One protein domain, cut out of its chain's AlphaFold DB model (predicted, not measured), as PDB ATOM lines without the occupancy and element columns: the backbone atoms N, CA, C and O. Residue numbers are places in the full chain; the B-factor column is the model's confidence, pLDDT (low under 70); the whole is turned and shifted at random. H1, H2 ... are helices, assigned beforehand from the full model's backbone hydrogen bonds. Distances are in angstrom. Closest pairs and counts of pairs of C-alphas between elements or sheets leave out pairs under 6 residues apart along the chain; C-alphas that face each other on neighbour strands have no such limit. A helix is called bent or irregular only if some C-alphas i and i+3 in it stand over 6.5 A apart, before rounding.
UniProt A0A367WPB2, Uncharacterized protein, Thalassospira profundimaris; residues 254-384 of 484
ATOM      1  N   HIS A 254      50.742  19.846 130.779       86.88
ATOM      2  CA  HIS A 254      50.612  21.222 131.254       86.88
ATOM      3  C   HIS A 254      50.150  22.198 130.156       86.88
ATOM      4  O   HIS A 254      49.654  23.269 130.474       86.88
ATOM      5  N   LEU A 255      50.267  21.824 128.874       86.38
ATOM      6  CA  LEU A 255      49.758  22.604 127.743       86.38
ATOM      7  C   LEU A 255      48.413  22.093 127.213       86.38
ATOM      8  O   LEU A 255      47.610  22.882 126.727       86.38
ATOM      9  N   GLN A 256      48.157  20.781 127.272       87.50
ATOM     10  CA  GLN A 256      46.889  20.204 126.801       87.50
ATOM     11  C   GLN A 256      45.754  20.388 127.807       87.50
ATOM     12  O   GLN A 256      44.646  20.759 127.428       87.50
ATOM     13  N   VAL A 257      46.036  20.117 129.080       91.00
ATOM     14  CA  VAL A 257      45.084  20.120 130.193       91.00
ATOM     15  C   VAL A 257      45.641  20.952 131.359       91.00
ATOM     16  O   VAL A 257      45.885  20.412 132.438       91.00
ATOM     17  N   PRO A 258      45.889  22.260 131.149       90.44
ATOM     18  CA  PRO A 258      46.575  23.112 132.122       90.44
ATOM     19  C   PRO A 258      45.869  23.187 133.480       90.44
ATOM     20  O   PRO A 258      46.542  23.183 134.504       90.44
ATOM     21  N   LEU A 259      44.532  23.204 133.507       90.06
ATOM     22  CA  LEU A 259      43.758  23.312 134.750       90.06
ATOM     23  C   LEU A 259      43.841  22.015 135.555       90.06
ATOM     24  O   LEU A 259      44.155  22.042 136.740       90.06
ATOM     25  N   TRP A 260      43.688  20.869 134.879       92.75
ATOM     26  CA  TRP A 260      43.920  19.567 135.507       92.75
ATOM     27  C   TRP A 260      45.355  19.451 136.020       92.75
ATOM     28  O   TRP A 260      45.574  18.999 137.133       92.75
ATOM     29  N   PHE A 261      46.345  19.864 135.226       92.06
ATOM     30  CA  PHE A 261      47.746  19.737 135.617       92.06
ATOM     31  C   PHE A 261      48.118  20.662 136.783       92.06
ATOM     32  O   PHE A 261      48.941  20.277 137.603       92.06
ATOM     33  N   ALA A 262      47.512  21.845 136.887       89.75
ATOM     34  CA  ALA A 262      47.713  22.731 138.030       89.75
ATOM     35  C   ALA A 262      47.155  22.132 139.334       89.75
ATOM     36  O   ALA A 262      47.811  22.221 140.365       89.75
ATOM     37  N   GLU A 263      45.979  21.504 139.286       89.69
ATOM     38  CA  GLU A 263      45.301  20.971 140.477       89.69
ATOM     39  C   GLU A 263      45.776  19.559 140.862       89.69
ATOM     40  O   GLU A 263      46.095  19.281 142.014       89.69
ATOM     41  N   GLU A 264      45.863  18.654 139.889       92.31
ATOM     42  CA  GLU A 264      46.112  17.217 140.089       92.31
ATOM     43  C   GLU A 264      47.577  16.829 139.810       92.31
ATOM     44  O   GLU A 264      48.033  15.733 140.156       92.31
ATOM     45  N   GLY A 265      48.339  17.728 139.175       90.00
ATOM     46  CA  GLY A 265      49.745  17.529 138.831       90.00
ATOM     47  C   GLY A 265      50.655  17.245 140.027       90.00
ATOM     48  O   GLY A 265      51.425  16.289 139.920       90.00
ATOM     49  N   PRO A 266      50.577  17.985 141.154       92.06
ATOM     50  CA  PRO A 266      51.414  17.723 142.329       92.06
ATOM     51  C   PRO A 266      51.281  16.277 142.826       92.06
ATOM     52  O   PRO A 266      52.253  15.521 142.824       92.06
ATOM     53  N   ALA A 267      50.049  15.835 143.099       92.38
ATOM     54  CA  ALA A 267      49.780  14.477 143.565       92.38
ATOM     55  C   ALA A 267      50.207  13.418 142.531       92.38
ATOM     56  O   ALA A 267      50.721  12.352 142.878       92.38
ATOM     57  N   TRP A 268      50.044  13.702 141.235       93.44
ATOM     58  CA  TRP A 268      50.538  12.820 140.180       93.44
ATOM     59  C   TRP A 268      52.070  12.692 140.165       93.44
ATOM     60  O   TRP A 268      52.598  11.591 139.952       93.44
ATOM     61  N   LEU A 269      52.794  13.796 140.362       90.81
ATOM     62  CA  LEU A 269      54.256  13.807 140.418       90.81
ATOM     63  C   LEU A 269      54.765  13.065 141.655       90.81
ATOM     64  O   LEU A 269      55.673  12.243 141.518       90.81
ATOM     65  N   ASP A 270      54.118  13.226 142.807       92.56
ATOM     66  CA  ASP A 270      54.451  12.488 144.030       92.56
ATOM     67  C   ASP A 270      54.291  10.978 143.849       92.56
ATOM     68  O   ASP A 270      55.206  10.202 144.145       92.56
ATOM     69  N   ARG A 271      53.179  10.538 143.244       93.94
ATOM     70  CA  ARG A 271      52.969   9.120 142.902       93.94
ATOM     71  C   ARG A 271      54.061   8.583 141.979       93.94
ATOM     72  O   ARG A 271      54.523   7.451 142.144       93.94
ATOM     73  N   LYS A 272      54.504   9.382 141.001       90.38
ATOM     74  CA  LYS A 272      55.615   9.016 140.107       90.38
ATOM     75  C   LYS A 272      56.949   8.925 140.837       90.38
ATOM     76  O   LYS A 272      57.693   7.985 140.560       90.38
ATOM     77  N   ASN A 273      57.235   9.869 141.728       89.75
ATOM     78  CA  ASN A 273      58.447   9.888 142.542       89.75
ATOM     79  C   ASN A 273      58.506   8.658 143.436       89.75
ATOM     80  O   ASN A 273      59.485   7.919 143.393       89.75
ATOM     81  N   ARG A 274      57.415   8.361 144.144       92.38
ATOM     82  CA  ARG A 274      57.308   7.168 144.986       92.38
ATOM     83  C   ARG A 274      57.524   5.887 144.185       92.38
ATOM     84  O   ARG A 274      58.327   5.050 144.585       92.38
ATOM     85  N   LEU A 275      56.876   5.750 143.023       90.62
ATOM     86  CA  LEU A 275      57.097   4.601 142.141       90.62
ATOM     87  C   LEU A 275      58.567   4.493 141.706       90.62
ATOM     88  O   LEU A 275      59.115   3.395 141.653       90.62
ATOM     89  N   GLN A 276      59.207   5.615 141.373       87.44
ATOM     90  CA  GLN A 276      60.612   5.626 140.982       87.44
ATOM     91  C   GLN A 276      61.520   5.188 142.137       87.44
ATOM     92  O   GLN A 276      62.402   4.364 141.911       87.44
ATOM     93  N   SER A 277      61.269   5.663 143.359       89.25
ATOM     94  CA  SER A 277      61.989   5.238 144.562       89.25
ATOM     95  C   SER A 277      61.850   3.737 144.811       89.25
ATOM     96  O   SER A 277      62.850   3.080 145.088       89.25
ATOM     97  N   LEU A 278      60.654   3.167 144.620       91.50
ATOM     98  CA  LEU A 278      60.444   1.717 144.694       91.50
ATOM     99  C   LEU A 278      61.284   0.961 143.653       91.50
ATOM    100  O   LEU A 278      61.940  -0.024 143.980       91.50
ATOM    101  N   TYR A 279      61.325   1.431 142.403       88.06
ATOM    102  CA  TYR A 279      62.175   0.809 141.380       88.06
ATOM    103  C   TYR A 279      63.672   0.908 141.695       88.06
ATOM    104  O   TYR A 279      64.414  -0.002 141.325       88.06
ATOM    105  N   THR A 280      64.109   1.988 142.345       86.44
ATOM    106  CA  THR A 280      65.497   2.155 142.799       86.44
ATOM    107  C   THR A 280      65.822   1.202 143.951       86.44
ATOM    108  O   THR A 280      66.862   0.559 143.923       86.44
ATOM    109  N   GLN A 281      64.923   1.039 144.925       89.88
ATOM    110  CA  GLN A 281      65.103   0.083 146.029       89.88
ATOM    111  C   GLN A 281      65.166  -1.369 145.534       89.88
ATOM    112  O   GLN A 281      65.899  -2.181 146.082       89.88
ATOM    113  N   ALA A 282      64.437  -1.686 144.466       89.25
ATOM    114  CA  ALA A 282      64.416  -3.010 143.852       89.25
ATOM    115  C   ALA A 282      65.407  -3.162 142.681       89.25
ATOM    116  O   ALA A 282      65.210  -4.008 141.804       89.25
ATOM    117  N   GLN A 283      66.449  -2.328 142.612       85.75
ATOM    118  CA  GLN A 283      67.371  -2.308 141.473       85.75
ATOM    119  C   GLN A 283      68.172  -3.602 141.287       85.75
ATOM    120  O   GLN A 283      68.557  -3.893 140.152       85.75
ATOM    121  N   ASP A 284      68.368  -4.373 142.357       86.69
ATOM    122  CA  ASP A 284      69.149  -5.616 142.353       86.69
ATOM    123  C   ASP A 284      68.305  -6.851 141.999       86.69
ATOM    124  O   ASP A 284      68.848  -7.914 141.711       86.69
ATOM    125  N   LEU A 285      66.976  -6.710 141.964       88.44
ATOM    126  CA  LEU A 285      66.065  -7.784 141.569       88.44
ATOM    127  C   LEU A 285      66.000  -7.922 140.042       88.44
ATOM    128  O   LEU A 285      66.038  -6.918 139.313       88.44
ATOM    129  N   ASP A 286      65.821  -9.153 139.555       86.88
ATOM    130  CA  ASP A 286      65.540  -9.403 138.137       86.88
ATOM    131  C   ASP A 286      64.253  -8.682 137.693       86.88
ATOM    132  O   ASP A 286      63.404  -8.336 138.512       86.88
ATOM    133  N   GLY A 287      64.092  -8.408 136.396       83.69
ATOM    134  CA  GLY A 287      62.985  -7.599 135.876       83.69
ATOM    135  C   GLY A 287      61.593  -8.072 136.314       83.69
ATOM    136  O   GLY A 287      60.764  -7.241 136.701       83.69
ATOM    137  N   ASP A 288      61.347  -9.383 136.303       87.06
ATOM    138  CA  ASP A 288      60.044  -9.942 136.680       87.06
ATOM    139  C   ASP A 288      59.834  -9.922 138.201       87.06
ATOM    140  O   ASP A 288      58.744  -9.600 138.684       87.06
ATOM    141  N   GLU A 289      60.881 -10.214 138.972       89.12
ATOM    142  CA  GLU A 289      60.857 -10.172 140.439       89.12
ATOM    143  C   GLU A 289      60.704  -8.745 140.958       89.12
ATOM    144  O   GLU A 289      59.876  -8.480 141.827       89.12
ATOM    145  N   ARG A 290      61.423  -7.803 140.348       90.25
ATOM    146  CA  ARG A 290      61.311  -6.368 140.592       90.25
ATOM    147  C   ARG A 290      59.890  -5.891 140.367       90.25
ATOM    148  O   ARG A 290      59.347  -5.176 141.203       90.25
ATOM    149  N   GLN A 291      59.270  -6.289 139.258       89.00
ATOM    150  CA  GLN A 291      57.895  -5.898 138.971       89.00
ATOM    151  C   GLN A 291      56.925  -6.470 140.010       89.00
ATOM    152  O   GLN A 291      56.066  -5.735 140.497       89.00
ATOM    153  N   LYS A 292      57.073  -7.747 140.385       92.31
ATOM    154  CA  LYS A 292      56.260  -8.379 141.437       92.31
ATOM    155  C   LYS A 292      56.436  -7.686 142.785       92.31
ATOM    156  O   LYS A 292      55.441  -7.419 143.451       92.31
ATOM    157  N   TRP A 293      57.668  -7.348 143.153       94.25
ATOM    158  CA  TRP A 293      57.978  -6.637 144.389       94.25
ATOM    159  C   TRP A 293      57.380  -5.226 144.394       94.25
ATOM    160  O   TRP A 293      56.710  -4.844 145.345       94.25
ATOM    161  N   VAL A 294      57.518  -4.461 143.305       91.94
ATOM    162  CA  VAL A 294      56.901  -3.124 143.194       91.94
ATOM    163  C   VAL A 294      55.374  -3.216 143.297       91.94
ATOM    164  O   VAL A 294      54.743  -2.369 143.926       91.94
ATOM    165  N   VAL A 295      54.768  -4.246 142.702       92.31
ATOM    166  CA  VAL A 295      53.325  -4.512 142.809       92.31
ATOM    167  C   VAL A 295      52.934  -4.932 144.230       92.31
ATOM    168  O   VAL A 295      51.878  -4.522 144.704       92.31
ATOM    169  N   SER A 296      53.772  -5.684 144.952       92.06
ATOM    170  CA  SER A 296      53.468  -6.100 146.326       92.06
ATOM    171  C   SER A 296      53.443  -4.935 147.314       92.06
ATOM    172  O   SER A 296      52.713  -5.023 148.299       92.06
ATOM    173  N   GLN A 297      54.166  -3.845 147.027       94.62
ATOM    174  CA  GLN A 297      54.137  -2.607 147.822       94.62
ATOM    175  C   GLN A 297      52.834  -1.805 147.668       94.62
ATOM    176  O   GLN A 297      52.624  -0.823 148.378       94.62
ATOM    177  N   ARG A 298      51.965  -2.175 146.722       93.69
ATOM    178  CA  ARG A 298      50.678  -1.508 146.521       93.69
ATOM    179  C   ARG A 298      49.648  -1.947 147.567       93.69
ATOM    180  O   ARG A 298      49.700  -3.098 148.015       93.69
ATOM    181  N   PRO A 299      48.677  -1.078 147.894       91.50
ATOM    182  CA  PRO A 299      47.540  -1.442 148.730       91.50
ATOM    183  C   PRO A 299      46.770  -2.635 148.150       91.50
ATOM    184  O   PRO A 299      46.672  -2.819 146.931       91.50
ATOM    185  N   VAL A 300      46.242  -3.464 149.050       89.38
ATOM    186  CA  VAL A 300      45.449  -4.653 148.701       89.38
ATOM    187  C   VAL A 300      43.982  -4.284 148.507       89.38
ATOM    188  O   VAL A 300      43.342  -4.795 147.594       89.38
ATOM    189  N   GLU A 301      43.480  -3.361 149.323       86.31
ATOM    190  CA  GLU A 301      42.068  -2.996 149.371       86.31
ATOM    191  C   GLU A 301      41.872  -1.511 149.067       86.31
ATOM    192  O   GLU A 301      42.731  -0.670 149.353       86.31
ATOM    193  N   SER A 302      40.730  -1.201 148.458       85.75
ATOM    194  CA  SER A 302      40.262   0.171 148.298       85.75
ATOM    195  C   SER A 302      39.784   0.722 149.635       85.75
ATOM    196  O   SER A 302      39.153   0.004 150.409       85.75
ATOM    197  N   LEU A 303      39.985   2.016 149.859       82.06
ATOM    198  CA  LEU A 303      39.322   2.727 150.938       82.06
ATOM    199  C   LEU A 303      37.833   2.864 150.578       82.06
ATOM    200  O   LEU A 303      37.521   3.435 149.526       82.06
ATOM    201  N   PRO A 304      36.914   2.316 151.390       65.50
ATOM    202  CA  PRO A 304      35.491   2.434 151.120       65.50
ATOM    203  C   PRO A 304      35.075   3.907 151.197       65.50
ATOM    204  O   PRO A 304      35.365   4.598 152.171       65.50
ATOM    205  N   GLY A 305      34.399   4.383 150.154       67.00
ATOM    206  CA  GLY A 305      33.682   5.657 150.150       67.00
ATOM    207  C   GLY A 305      32.185   5.390 150.029       67.00
ATOM    208  O   GLY A 305      31.799   4.380 149.447       67.00
ATOM    209  N   SER A 306      31.346   6.269 150.581       73.81
ATOM    210  CA  SER A 306      29.901   6.204 150.322       73.81
ATOM    211  C   SER A 306      29.631   6.528 148.845       73.81
ATOM    212  O   SER A 306      30.171   7.499 148.302       73.81
ATOM    213  N   ASP A 307      28.810   5.680 148.220       77.75
ATOM    214  CA  ASP A 307      28.313   5.807 146.844       77.75
ATOM    215  C   ASP A 307      26.911   6.442 146.792       77.75
ATOM    216  O   ASP A 307      26.344   6.624 145.708       77.75
ATOM    217  N   ASP A 308      26.333   6.759 147.957       74.00
ATOM    218  CA  ASP A 308      24.909   7.073 148.107       74.00
ATOM    219  C   ASP A 308      24.508   8.355 147.365       74.00
ATOM    220  O   ASP A 308      23.378   8.484 146.889       74.00
ATOM    221  N   ASP A 309      25.452   9.279 147.193       81.69
ATOM    222  CA  ASP A 309      25.259  10.583 146.560       81.69
ATOM    223  C   ASP A 309      25.608  10.620 145.059       81.69
ATOM    224  O   ASP A 309      25.406  11.643 144.400       81.69
ATOM    225  N   LEU A 310      26.105   9.519 144.483       83.88
ATOM    226  CA  LEU A 310      26.427   9.455 143.058       83.88
ATOM    227  C   LEU A 310      25.191   9.084 142.223       83.88
ATOM    228  O   LEU A 310      24.456   8.163 142.590       83.88
ATOM    229  N   PRO A 311      24.966   9.714 141.052       86.25
ATOM    230  CA  PRO A 311      23.954   9.243 140.114       86.25
ATOM    231  C   PRO A 311      24.282   7.832 139.605       86.25
ATOM    232  O   PRO A 311      25.451   7.468 139.469       86.25
ATOM    233  N   GLU A 312      23.255   7.060 139.253       83.94
ATOM    234  CA  GLU A 312      23.372   5.634 138.904       83.94
ATOM    235  C   GLU A 312      24.467   5.307 137.855       83.94
ATOM    236  O   GLU A 312      25.269   4.401 138.100       83.94
ATOM    237  N   PRO A 313      24.634   6.069 136.750       83.38
ATOM    238  CA  PRO A 313      25.726   5.827 135.801       83.38
ATOM    239  C   PRO A 313      27.129   5.986 136.411       83.38
ATOM    240  O   PRO A 313      28.071   5.307 135.995       83.38
ATOM    241  N   TYR A 314      27.282   6.869 137.404       87.75
ATOM    242  CA  TYR A 314      28.553   7.102 138.090       87.75
ATOM    243  C   TYR A 314      28.812   6.093 139.211       87.75
ATOM    244  O   TYR A 314      29.969   5.780 139.466       87.75
ATOM    245  N   ARG A 315      27.781   5.505 139.828       89.62
ATOM    246  CA  ARG A 315      27.972   4.386 140.771       89.62
ATOM    247  C   ARG A 315      28.578   3.175 140.074       89.62
ATOM    248  O   ARG A 315      29.574   2.616 140.530       89.62
ATOM    249  N   GLN A 316      28.030   2.814 138.911       89.62
ATOM    250  CA  GLN A 316      28.498   1.659 138.138       89.62
ATOM    251  C   GLN A 316      29.958   1.804 137.704       89.62
ATOM    252  O   GLN A 316      30.727   0.839 137.753       89.62
ATOM    253  N   ILE A 317      30.367   3.008 137.286       91.44
ATOM    254  CA  ILE A 317      31.766   3.256 136.943       91.44
ATOM    255  C   ILE A 317      32.640   3.373 138.201       91.44
ATOM    256  O   ILE A 317      33.743   2.829 138.185       91.44
ATOM    257  N   ASN A 318      32.161   3.967 139.303       92.19
ATOM    258  CA  ASN A 318      32.907   4.050 140.565       92.19
ATOM    259  C   ASN A 318      33.243   2.658 141.122       92.19
ATOM    260  O   ASN A 318      34.383   2.406 141.507       92.19
ATOM    261  N   HIS A 319      32.314   1.704 141.023       91.88
ATOM    262  CA  HIS A 319      32.570   0.300 141.352       91.88
ATOM    263  C   HIS A 319      33.668  -0.331 140.469       91.88
ATOM    264  O   HIS A 319      34.384  -1.239 140.882       91.88
ATOM    265  N   LYS A 320      33.850   0.119 139.221       94.50
ATOM    266  CA  LYS A 320      34.991  -0.324 138.395       94.50
ATOM    267  C   LYS A 320      36.287   0.375 138.809       94.50
ATOM    268  O   LYS A 320      37.336  -0.267 138.801       94.50
ATOM    269  N   PHE A 321      36.223   1.649 139.204       95.19
ATOM    270  CA  PHE A 321      37.358   2.367 139.791       95.19
ATOM    271  C   PHE A 321      37.822   1.713 141.100       95.19
ATOM    272  O   PHE A 321      39.030   1.625 141.311       95.19
ATOM    273  N   SER A 322      36.918   1.170 141.924       94.56
ATOM    274  CA  SER A 322      37.279   0.549 143.210       94.56
ATOM    275  C   SER A 322      38.094  -0.728 143.091       94.56
ATOM    276  O   SER A 322      38.840  -1.076 143.997       94.56
ATOM    277  N   ARG A 323      38.051  -1.385 141.931       94.75
ATOM    278  CA  ARG A 323      38.892  -2.555 141.633       94.75
ATOM    279  C   ARG A 323      40.289  -2.182 141.137       94.75
ATOM    280  O   ARG A 323      41.130  -3.058 140.954       94.75
ATOM    281  N   VAL A 324      40.532  -0.900 140.859       96.50
ATOM    282  CA  VAL A 324      41.776  -0.401 140.256       96.50
ATOM    283  C   VAL A 324      42.514   0.544 141.200       96.50
ATOM    284  O   VAL A 324      43.741   0.488 141.256       96.50
ATOM    285  N   PHE A 325      41.793   1.391 141.934       96.88
ATOM    286  CA  PHE A 325      42.359   2.492 142.703       96.88
ATOM    287  C   PHE A 325      42.094   2.369 144.201       96.88
ATOM    288  O   PHE A 325      41.021   1.941 144.617       96.88
ATOM    289  N   GLN A 326      43.063   2.816 145.001       95.38
ATOM    290  CA  GLN A 326      42.939   2.905 146.455       95.38
ATOM    291  C   GLN A 326      41.828   3.878 146.871       95.38
ATOM    292  O   GLN A 326      41.055   3.547 147.760       95.38
ATOM    293  N   SER A 327      41.729   5.033 146.203       94.81
ATOM    294  CA  SER A 327      40.679   6.041 146.404       94.81
ATOM    295  C   SER A 327      39.811   6.136 145.140       94.81
ATOM    296  O   SER A 327      40.139   6.902 144.226       94.81
ATOM    297  N   PRO A 328      38.721   5.354 145.025       94.00
ATOM    298  CA  PRO A 328      37.998   5.181 143.760       94.00
ATOM    299  C   PRO A 328      37.352   6.479 143.278       94.00
ATOM    300  O   PRO A 328      37.491   6.864 142.117       94.00
ATOM    301  N   ARG A 329      36.724   7.196 144.215       90.69
ATOM    302  CA  ARG A 329      36.026   8.455 143.966       90.69
ATOM    303  C   ARG A 329      36.980   9.578 143.568       90.69
ATOM    304  O   ARG A 329      36.703  10.303 142.618       90.69
ATOM    305  N   GLU A 330      38.119   9.699 144.247       91.75
ATOM    306  CA  GLU A 330      39.159  10.676 143.894       91.75
ATOM    307  C   GLU A 330      39.718  10.400 142.496       91.75
ATOM    308  O   GLU A 330      39.822  11.314 141.678       91.75
ATOM    309  N   ALA A 331      39.987   9.130 142.176       95.25
ATOM    310  CA  ALA A 331      40.466   8.741 140.856       95.25
ATOM    311  C   ALA A 331      39.431   8.990 139.752       95.25
ATOM    312  O   ALA A 331      39.781   9.493 138.680       95.25
ATOM    313  N   MET A 332      38.155   8.697 140.012       94.19
ATOM    314  CA  MET A 332      37.064   9.022 139.095       94.19
ATOM    315  C   MET A 332      36.956  10.538 138.887       94.19
ATOM    316  O   MET A 332      36.886  10.994 137.745       94.19
ATOM    317  N   ASN A 333      37.018  11.329 139.959       92.00
ATOM    318  CA  ASN A 333      36.980  12.788 139.881       92.00
ATOM    319  C   ASN A 333      38.160  13.340 139.075       92.00
ATOM    320  O   ASN A 333      37.949  14.132 138.160       92.00
ATOM    321  N   SER A 334      39.384  12.877 139.339       95.25
ATOM    322  CA  SER A 334      40.579  13.279 138.589       95.25
ATOM    323  C   SER A 334      40.475  12.901 137.101       95.25
ATOM    324  O   SER A 334      40.849  13.685 136.224       95.25
ATOM    325  N   PHE A 335      39.891  11.738 136.782       95.75
ATOM    326  CA  PHE A 335      39.593  11.335 135.404       95.75
ATOM    327  C   PHE A 335      38.603  12.288 134.722       95.75
ATOM    328  O   PHE A 335      38.886  12.783 133.626       95.75
ATOM    329  N   LEU A 336      37.470  12.580 135.368       92.38
ATOM    330  CA  LEU A 336      36.436  13.476 134.842       92.38
ATOM    331  C   LEU A 336      36.978  14.898 134.657       92.38
ATOM    332  O   LEU A 336      36.788  15.489 133.592       92.38
ATOM    333  N   LYS A 337      37.757  15.395 135.623       92.62
ATOM    334  CA  LYS A 337      38.536  16.631 135.515       92.62
ATOM    335  C   LYS A 337      39.422  16.611 134.267       92.62
ATOM    336  O   LYS A 337      39.301  17.494 133.425       92.62
ATOM    337  N   MET A 338      40.233  15.576 134.034       94.19
ATOM    338  CA  MET A 338      41.095  15.537 132.841       94.19
ATOM    339  C   MET A 338      40.305  15.617 131.525       94.19
ATOM    340  O   MET A 338      40.777  16.267 130.593       94.19
ATOM    341  N   THR A 339      39.096  15.038 131.434       91.31
ATOM    342  CA  THR A 339      38.267  15.129 130.209       91.31
ATOM    343  C   THR A 339      37.934  16.568 129.800       91.31
ATOM    344  O   THR A 339      37.750  16.840 128.611       91.31
ATOM    345  N   SER A 340      37.940  17.482 130.771       87.69
ATOM    346  CA  SER A 340      37.643  18.906 130.622       87.69
ATOM    347  C   SER A 340      38.830  19.784 131.037       87.69
ATOM    348  O   SER A 340      38.652  20.967 131.306       87.69
ATOM    349  N   GLY A 341      40.049  19.229 131.078       84.00
ATOM    350  CA  GLY A 341      41.233  19.808 131.734       84.00
ATOM    351  C   GLY A 341      41.761  21.141 131.193       84.00
ATOM    352  O   GLY A 341      42.706  21.690 131.753       84.00
ATOM    353  N   SER A 342      41.183  21.669 130.112       84.25
ATOM    354  CA  SER A 342      41.455  23.018 129.593       84.25
ATOM    355  C   SER A 342      40.273  23.981 129.759       84.25
ATOM    356  O   SER A 342      40.212  24.980 129.050       84.25
ATOM    357  N   GLY A 343      39.272  23.630 130.568       80.56
ATOM    358  CA  GLY A 343      38.038  24.402 130.749       80.56
ATOM    359  C   GLY A 343      36.946  24.118 129.715       80.56
ATOM    360  O   GLY A 343      35.810  24.534 129.897       80.56
ATOM    361  N   GLN A 344      37.254  23.381 128.644       80.38
ATOM    362  CA  GLN A 344      36.283  23.008 127.611       80.38
ATOM    363  C   GLN A 344      35.746  21.593 127.880       80.38
ATOM    364  O   GLN A 344      36.543  20.648 127.827       80.38
ATOM    365  N   PRO A 345      34.435  21.424 128.151       76.88
ATOM    366  CA  PRO A 345      33.851  20.128 128.479       76.88
ATOM    367  C   PRO A 345      34.122  19.055 127.418       76.88
ATOM    368  O   PRO A 345      33.928  19.282 126.226       76.88
ATOM    369  N   GLY A 346      34.595  17.882 127.846       75.31
ATOM    370  CA  GLY A 346      34.742  16.686 127.001       75.31
ATOM    371  C   GLY A 346      35.835  16.726 125.921       75.31
ATOM    372  O   GLY A 346      36.146  15.682 125.338       75.31
ATOM    373  N   LYS A 347      36.477  17.878 125.679       85.62
ATOM    374  CA  LYS A 347      37.514  18.060 124.644       85.62
ATOM    375  C   LYS A 347      38.670  17.067 124.756       85.62
ATOM    376  O   LYS A 347      39.245  16.659 123.746       85.62
ATOM    377  N   HIS A 348      39.008  16.665 125.978       89.69
ATOM    378  CA  HIS A 348      40.178  15.841 126.280       89.69
ATOM    379  C   HIS A 348      39.812  14.412 126.675       89.69
ATOM    380  O   HIS A 348      40.640  13.688 127.226       89.69
ATOM    381  N   ARG A 349      38.595  13.952 126.359       90.50
ATOM    382  CA  ARG A 349      38.148  12.583 126.662       90.50
ATOM    383  C   ARG A 349      39.111  11.518 126.130       90.50
ATOM    384  O   ARG A 349      39.482  10.602 126.858       90.50
ATOM    385  N   ALA A 350      39.553  11.642 124.878       88.38
ATOM    386  CA  ALA A 350      40.488  10.688 124.278       88.38
ATOM    387  C   ALA A 350      41.835  10.636 125.026       88.38
ATOM    388  O   ALA A 350      42.399   9.556 125.208       88.38
ATOM    389  N   LEU A 351      42.318  11.790 125.497       90.69
ATOM    390  CA  LEU A 351      43.539  11.907 126.293       90.69
ATOM    391  C   LEU A 351      43.367  11.254 127.672       90.69
ATOM    392  O   LEU A 351      44.204  10.441 128.062       90.69
ATOM    393  N   ALA A 352      42.258  11.527 128.365       93.31
ATOM    394  CA  ALA A 352      41.946  10.923 129.660       93.31
ATOM    395  C   ALA A 352      41.833   9.392 129.573       93.31
ATOM    396  O   ALA A 352      42.426   8.675 130.377       93.31
ATOM    397  N   ILE A 353      41.156   8.870 128.544       94.44
ATOM    398  CA  ILE A 353      41.063   7.425 128.275       94.44
ATOM    399  C   ILE A 353      42.438   6.814 127.984       94.44
ATOM    400  O   ILE A 353      42.740   5.709 128.443       94.44
ATOM    401  N   TRP A 354      43.290   7.514 127.228       93.75
ATOM    402  CA  TRP A 354      44.658   7.061 126.988       93.75
ATOM    403  C   TRP A 354      45.454   6.990 128.294       93.75
ATOM    404  O   TRP A 354      46.100   5.972 128.554       93.75
ATOM    405  N   HIS A 355      45.360   8.017 129.143       94.19
ATOM    406  CA  HIS A 355      46.001   8.032 130.457       94.19
ATOM    407  C   HIS A 355      45.468   6.925 131.364       94.19
ATOM    408  O   HIS A 355      46.267   6.240 131.990       94.19
ATOM    409  N   LEU A 356      44.164   6.655 131.357       96.12
ATOM    410  CA  LEU A 356      43.568   5.604 132.187       96.12
ATOM    411  C   LEU A 356      44.115   4.234 131.789       96.12
ATOM    412  O   LEU A 356      44.496   3.435 132.634       96.12
ATOM    413  N   SER A 357      44.250   3.998 130.486       93.56
ATOM    414  CA  SER A 357      44.770   2.736 129.966       93.56
ATOM    415  C   SER A 357      46.289   2.583 130.105       93.56
ATOM    416  O   SER A 357      46.776   1.460 130.242       93.56
ATOM    417  N   LYS A 358      47.063   3.670 129.977       90.31
ATOM    418  CA  LYS A 358      48.531   3.608 129.810       90.31
ATOM    419  C   LYS A 358      49.330   4.172 130.974       90.31
ATOM    420  O   LYS A 358      50.488   3.799 131.137       90.31
ATOM    421  N   GLN A 359      48.753   5.086 131.738       92.31
ATOM    422  CA  GLN A 359      49.387   5.769 132.862       92.31
ATOM    423  C   GLN A 359      48.363   6.018 133.984       92.31
ATOM    424  O   GLN A 359      48.165   7.172 134.363       92.31
ATOM    425  N   PRO A 360      47.714   4.968 134.526       95.75
ATOM    426  CA  PRO A 360      46.598   5.131 135.460       95.75
ATOM    427  C   PRO A 360      46.994   5.863 136.750       95.75
ATOM    428  O   PRO A 360      46.154   6.530 137.340       95.75
ATOM    429  N   LEU A 361      48.285   5.877 137.113       94.94
ATOM    430  CA  LEU A 361      48.830   6.719 138.191       94.94
ATOM    431  C   LEU A 361      48.541   8.219 138.033       94.94
ATOM    432  O   LEU A 361      48.697   8.962 138.997       94.94
ATOM    433  N   ALA A 362      48.146   8.682 136.841       94.38
ATOM    434  CA  ALA A 362      47.607  10.028 136.656       94.38
ATOM    435  C   ALA A 362      46.447  10.308 137.618       94.38
ATOM    436  O   ALA A 362      46.409  11.383 138.201       94.38
ATOM    437  N   PHE A 363      45.581   9.325 137.854       96.81
ATOM    438  CA  PHE A 363      44.326   9.523 138.572       96.81
ATOM    439  C   PHE A 363      44.374   9.101 140.037       96.81
ATOM    440  O   PHE A 363      43.607   9.615 140.834       96.81
ATOM    441  N   GLY A 364      45.285   8.210 140.427       96.06
ATOM    442  CA  GLY A 364      45.378   7.789 141.820       96.06
ATOM    443  C   GLY A 364      46.331   6.628 142.034       96.06
ATOM    444  O   GLY A 364      47.007   6.171 141.108       96.06
ATOM    445  N   ASP A 365      46.371   6.157 143.274       96.00
ATOM    446  CA  ASP A 365      47.173   5.008 143.674       96.00
ATOM    447  C   ASP A 365      46.525   3.698 143.266       96.00
ATOM    448  O   ASP A 365      45.323   3.512 143.431       96.00
ATOM    449  N   LEU A 366      47.328   2.801 142.694       96.56
ATOM    450  CA  LEU A 366      46.847   1.539 142.145       96.56
ATOM    451  C   LEU A 366      46.794   0.466 143.221       96.56
ATOM    452  O   LEU A 366      47.734   0.339 144.006       96.56
ATOM    453  N   LEU A 367      45.763  -0.370 143.164       95.94
ATOM    454  CA  LEU A 367      45.711  -1.625 143.907       95.94
ATOM    455  C   LEU A 367      46.679  -2.664 143.318       95.94
ATOM    456  O   LEU A 367      47.150  -2.555 142.176       95.94
ATOM    457  N   ARG A 368      46.966  -3.706 144.101       93.12
ATOM    458  CA  ARG A 368      47.858  -4.812 143.715       93.12
ATOM    459  C   ARG A 368      47.430  -5.525 142.424       93.12
ATOM    460  O   ARG A 368      48.287  -5.887 141.628       93.12
ATOM    461  N   ASP A 369      46.127  -5.672 142.191       91.44
ATOM    462  CA  ASP A 369      45.557  -6.384 141.034       91.44
ATOM    463  C   ASP A 369      44.963  -5.459 139.952       91.44
ATOM    464  O   ASP A 369      44.253  -5.916 139.051       91.44
ATOM    465  N   ALA A 370      45.271  -4.159 140.008       94.00
ATOM    466  CA  ALA A 370      44.689  -3.135 139.141       94.00
ATOM    467  C   ALA A 370      44.752  -3.488 137.642       94.00
ATOM    468  O   ALA A 370      43.784  -3.288 136.902       94.00
ATOM    469  N   GLU A 371      45.864  -4.067 137.179       93.69
ATOM    470  CA  GLU A 371      46.098  -4.424 135.779       93.69
ATOM    471  C   GLU A 371      45.042  -5.383 135.201       93.69
ATOM    472  O   GLU A 371      44.734  -5.292 134.010       93.69
ATOM    473  N   LYS A 372      44.444  -6.255 136.027       94.56
ATOM    474  CA  LYS A 372      43.378  -7.185 135.607       94.56
ATOM    475  C   LYS A 372      42.066  -6.463 135.292       94.56
ATOM    476  O   LYS A 372      41.286  -6.936 134.468       94.56
ATOM    477  N   HIS A 373      41.828  -5.319 135.931       95.75
ATOM    478  CA  HIS A 373      40.556  -4.593 135.887       95.75
ATOM    479  C   HIS A 373      40.599  -3.338 135.000       95.75
ATOM    480  O   HIS A 373      39.556  -2.858 134.556       95.75
ATOM    481  N   LEU A 374      41.795  -2.844 134.655       95.00
ATOM    482  CA  LEU A 374      41.980  -1.684 133.775       95.00
ATOM    483  C   LEU A 374      41.275  -1.781 132.406       95.00
ATOM    484  O   LEU A 374      40.730  -0.758 131.981       95.00
ATOM    485  N   PRO A 375      41.263  -2.921 131.678       94.94
ATOM    486  CA  PRO A 375      40.582  -3.001 130.382       94.94
ATOM    487  C   PRO A 375      39.074  -2.751 130.480       94.94
ATOM    488  O   PRO A 375      38.546  -1.944 129.716       94.94
ATOM    489  N   ASP A 376      38.420  -3.383 131.458       93.88
ATOM    490  CA  ASP A 376      36.985  -3.241 131.726       93.88
ATOM    491  C   ASP A 376      36.641  -1.808 132.161       93.88
ATOM    492  O   ASP A 376      35.738  -1.179 131.609       93.88
ATOM    493  N   LEU A 377      37.435  -1.233 133.072       95.62
ATOM    494  CA  LEU A 377      37.282   0.165 133.474       95.62
ATOM    495  C   LEU A 377      37.444   1.127 132.284       95.62
ATOM    496  O   LEU A 377      36.650   2.050 132.106       95.62
ATOM    497  N   THR A 378      38.456   0.907 131.441       94.75
ATOM    498  CA  THR A 378      38.703   1.747 130.259       94.75
ATOM    499  C   THR A 378      37.539   1.666 129.271       94.75
ATOM    500  O   THR A 378      37.165   2.676 128.678       94.75
ATOM    501  N   GLU A 379      36.966   0.478 129.066       92.75
ATOM    502  CA  GLU A 379      35.797   0.304 128.206       92.75
ATOM    503  C   GLU A 379      34.563   1.013 128.772       92.75
ATOM    504  O   GLU A 379      33.899   1.741 128.033       92.75
ATOM    505  N   ALA A 380      34.296   0.879 130.072       92.31
ATOM    506  CA  ALA A 380      33.192   1.575 130.727       92.31
ATOM    507  C   ALA A 380      33.337   3.104 130.623       92.31
ATOM    508  O   ALA A 380      32.407   3.791 130.208       92.31
ATOM    509  N   ALA A 381      34.534   3.642 130.874       92.75
ATOM    510  CA  ALA A 381      34.816   5.071 130.737       92.75
ATOM    511  C   ALA A 381      34.627   5.592 129.293       92.75
ATOM    512  O   ALA A 381      34.210   6.735 129.071       92.75
ATOM    513  N   ARG A 382      34.887   4.756 128.276       91.56
ATOM    514  CA  ARG A 382      34.607   5.088 126.863       91.56
ATOM    515  C   ARG A 382      33.119   5.140 126.522       91.56
ATOM    516  O   ARG A 382      32.793   5.773 125.526       91.56
ATOM    517  N   LYS A 383      32.255   4.491 127.305       89.69
ATOM    518  CA  LYS A 383      30.794   4.456 127.109       89.69
ATOM    519  C   LYS A 383      30.041   5.468 127.979       89.69
ATOM    520  O   LYS A 383      28.826   5.541 127.917       89.69
ATOM    521  N   LEU A 384      30.747   6.240 128.806       86.38
ATOM    522  CA  LEU A 384      30.134   7.268 129.644       86.38
ATOM    523  C   LEU A 384      29.673   8.460 128.788       86.38
ATOM    524  O   LEU A 384      30.501   9.259 128.355       86.38
TER     525      LEU A 384
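Overview. This is residues 254 to 384 of the 484 residues of an uncharacterized protein of Thalassospira profundimaris (UniProt A0A367WPB2). A long kinked helix, H1, joins a ring of four shorter helices, H3, H4, H5 and H6, to the short helix H2, which folds back at H1's far end. In the ring each helix touches the next: H3, H6 and H5 run to and fro, and H4 crosses steeply between H3 and H5. From H2 a long link without a named element, residues 297 to 311, returns to H3. The printed part has 131 residues with six named helices, H1 to H6 in chain order, and no named strand; its class is all helix. It is compact, with a radius of gyration of the C-alphas of 15.1 A and spans of 46 by 33 by 22 A.

Arrangement. H1, residues 258 to 281, has a kink of 60 degrees near residue 265. With residues 275 to 279 alone it touches H2, residues 287 to 296, at a steep tilt of 62 degrees; the closest C-alphas, of Leu 278 and Val 294, are 6.2 A apart. With residues 260 to 264 alone it touches H4, residues 328 to 339, at a steep tilt of 55 degrees; the closest C-alphas, of Trp 260 and Met 338, are 5.6 A apart. H4 is the hub, touching three helices. It touches H3, residues 312 to 322, at 69 degrees, steep and only just short of about perpendicular, with the C-alphas of Ser 322 and Pro 328 closest at 4.7 A. It touches H5, residues 349 to 358, at a steep tilt of 47 degrees, with the C-alphas of Thr 339 and Arg 349 closest at 4.4 A. H5 and H6, residues 370 to 382, form a helical hairpin, opposite ways at a shallow tilt of 12 degrees; the closest C-alphas, of Ser 357 and Thr 378, are 6.2 A apart. H3 touches H6 at a shallow tilt of 23 degrees, opposite ways, with the C-alphas of Lys 320 and Leu 377 closest at 5.5 A. The packing is mostly crossed, only just: 2 of 6 touching pairs are at a shallow tilt. H4 and H6 are apart, and H2 is apart from H3, H4, H5 and H6. Every O i to N i+4 pair is within hydrogen-bond range in H2, H4 and H5; the counts are 18 of 20 in H1, 6 of 7 in H3 and 7 of 9 in H6.

Along the chain. H1 runs 32.7 A from C-alpha 258 at (46.575, 23.112, 132.122) to C-alpha 281 at (65.103, 0.083, 146.029). It is irregular, with C-alphas 263 and 266 7.2 A apart. H6 is irregular too, with C-alphas 372 and 375 7.3 A apart; it is 17.9 A long and ends at C-alpha 382, (34.607, 5.088, 126.863). H4 is 16.8 A long, H3 15.4 A, H2 14.2 A and H5 14.1 A.

Size, cuts and confidence. The two C-alphas farthest apart, of Asp 284 and Pro 311, are 47.6 A apart. The printed part has no cut. The links H2 to H3 and H5 to H6 are long, with 15 and 11 residues. The mean pLDDT of the printed part is 90.1, and residues 304 to 305 are under 70.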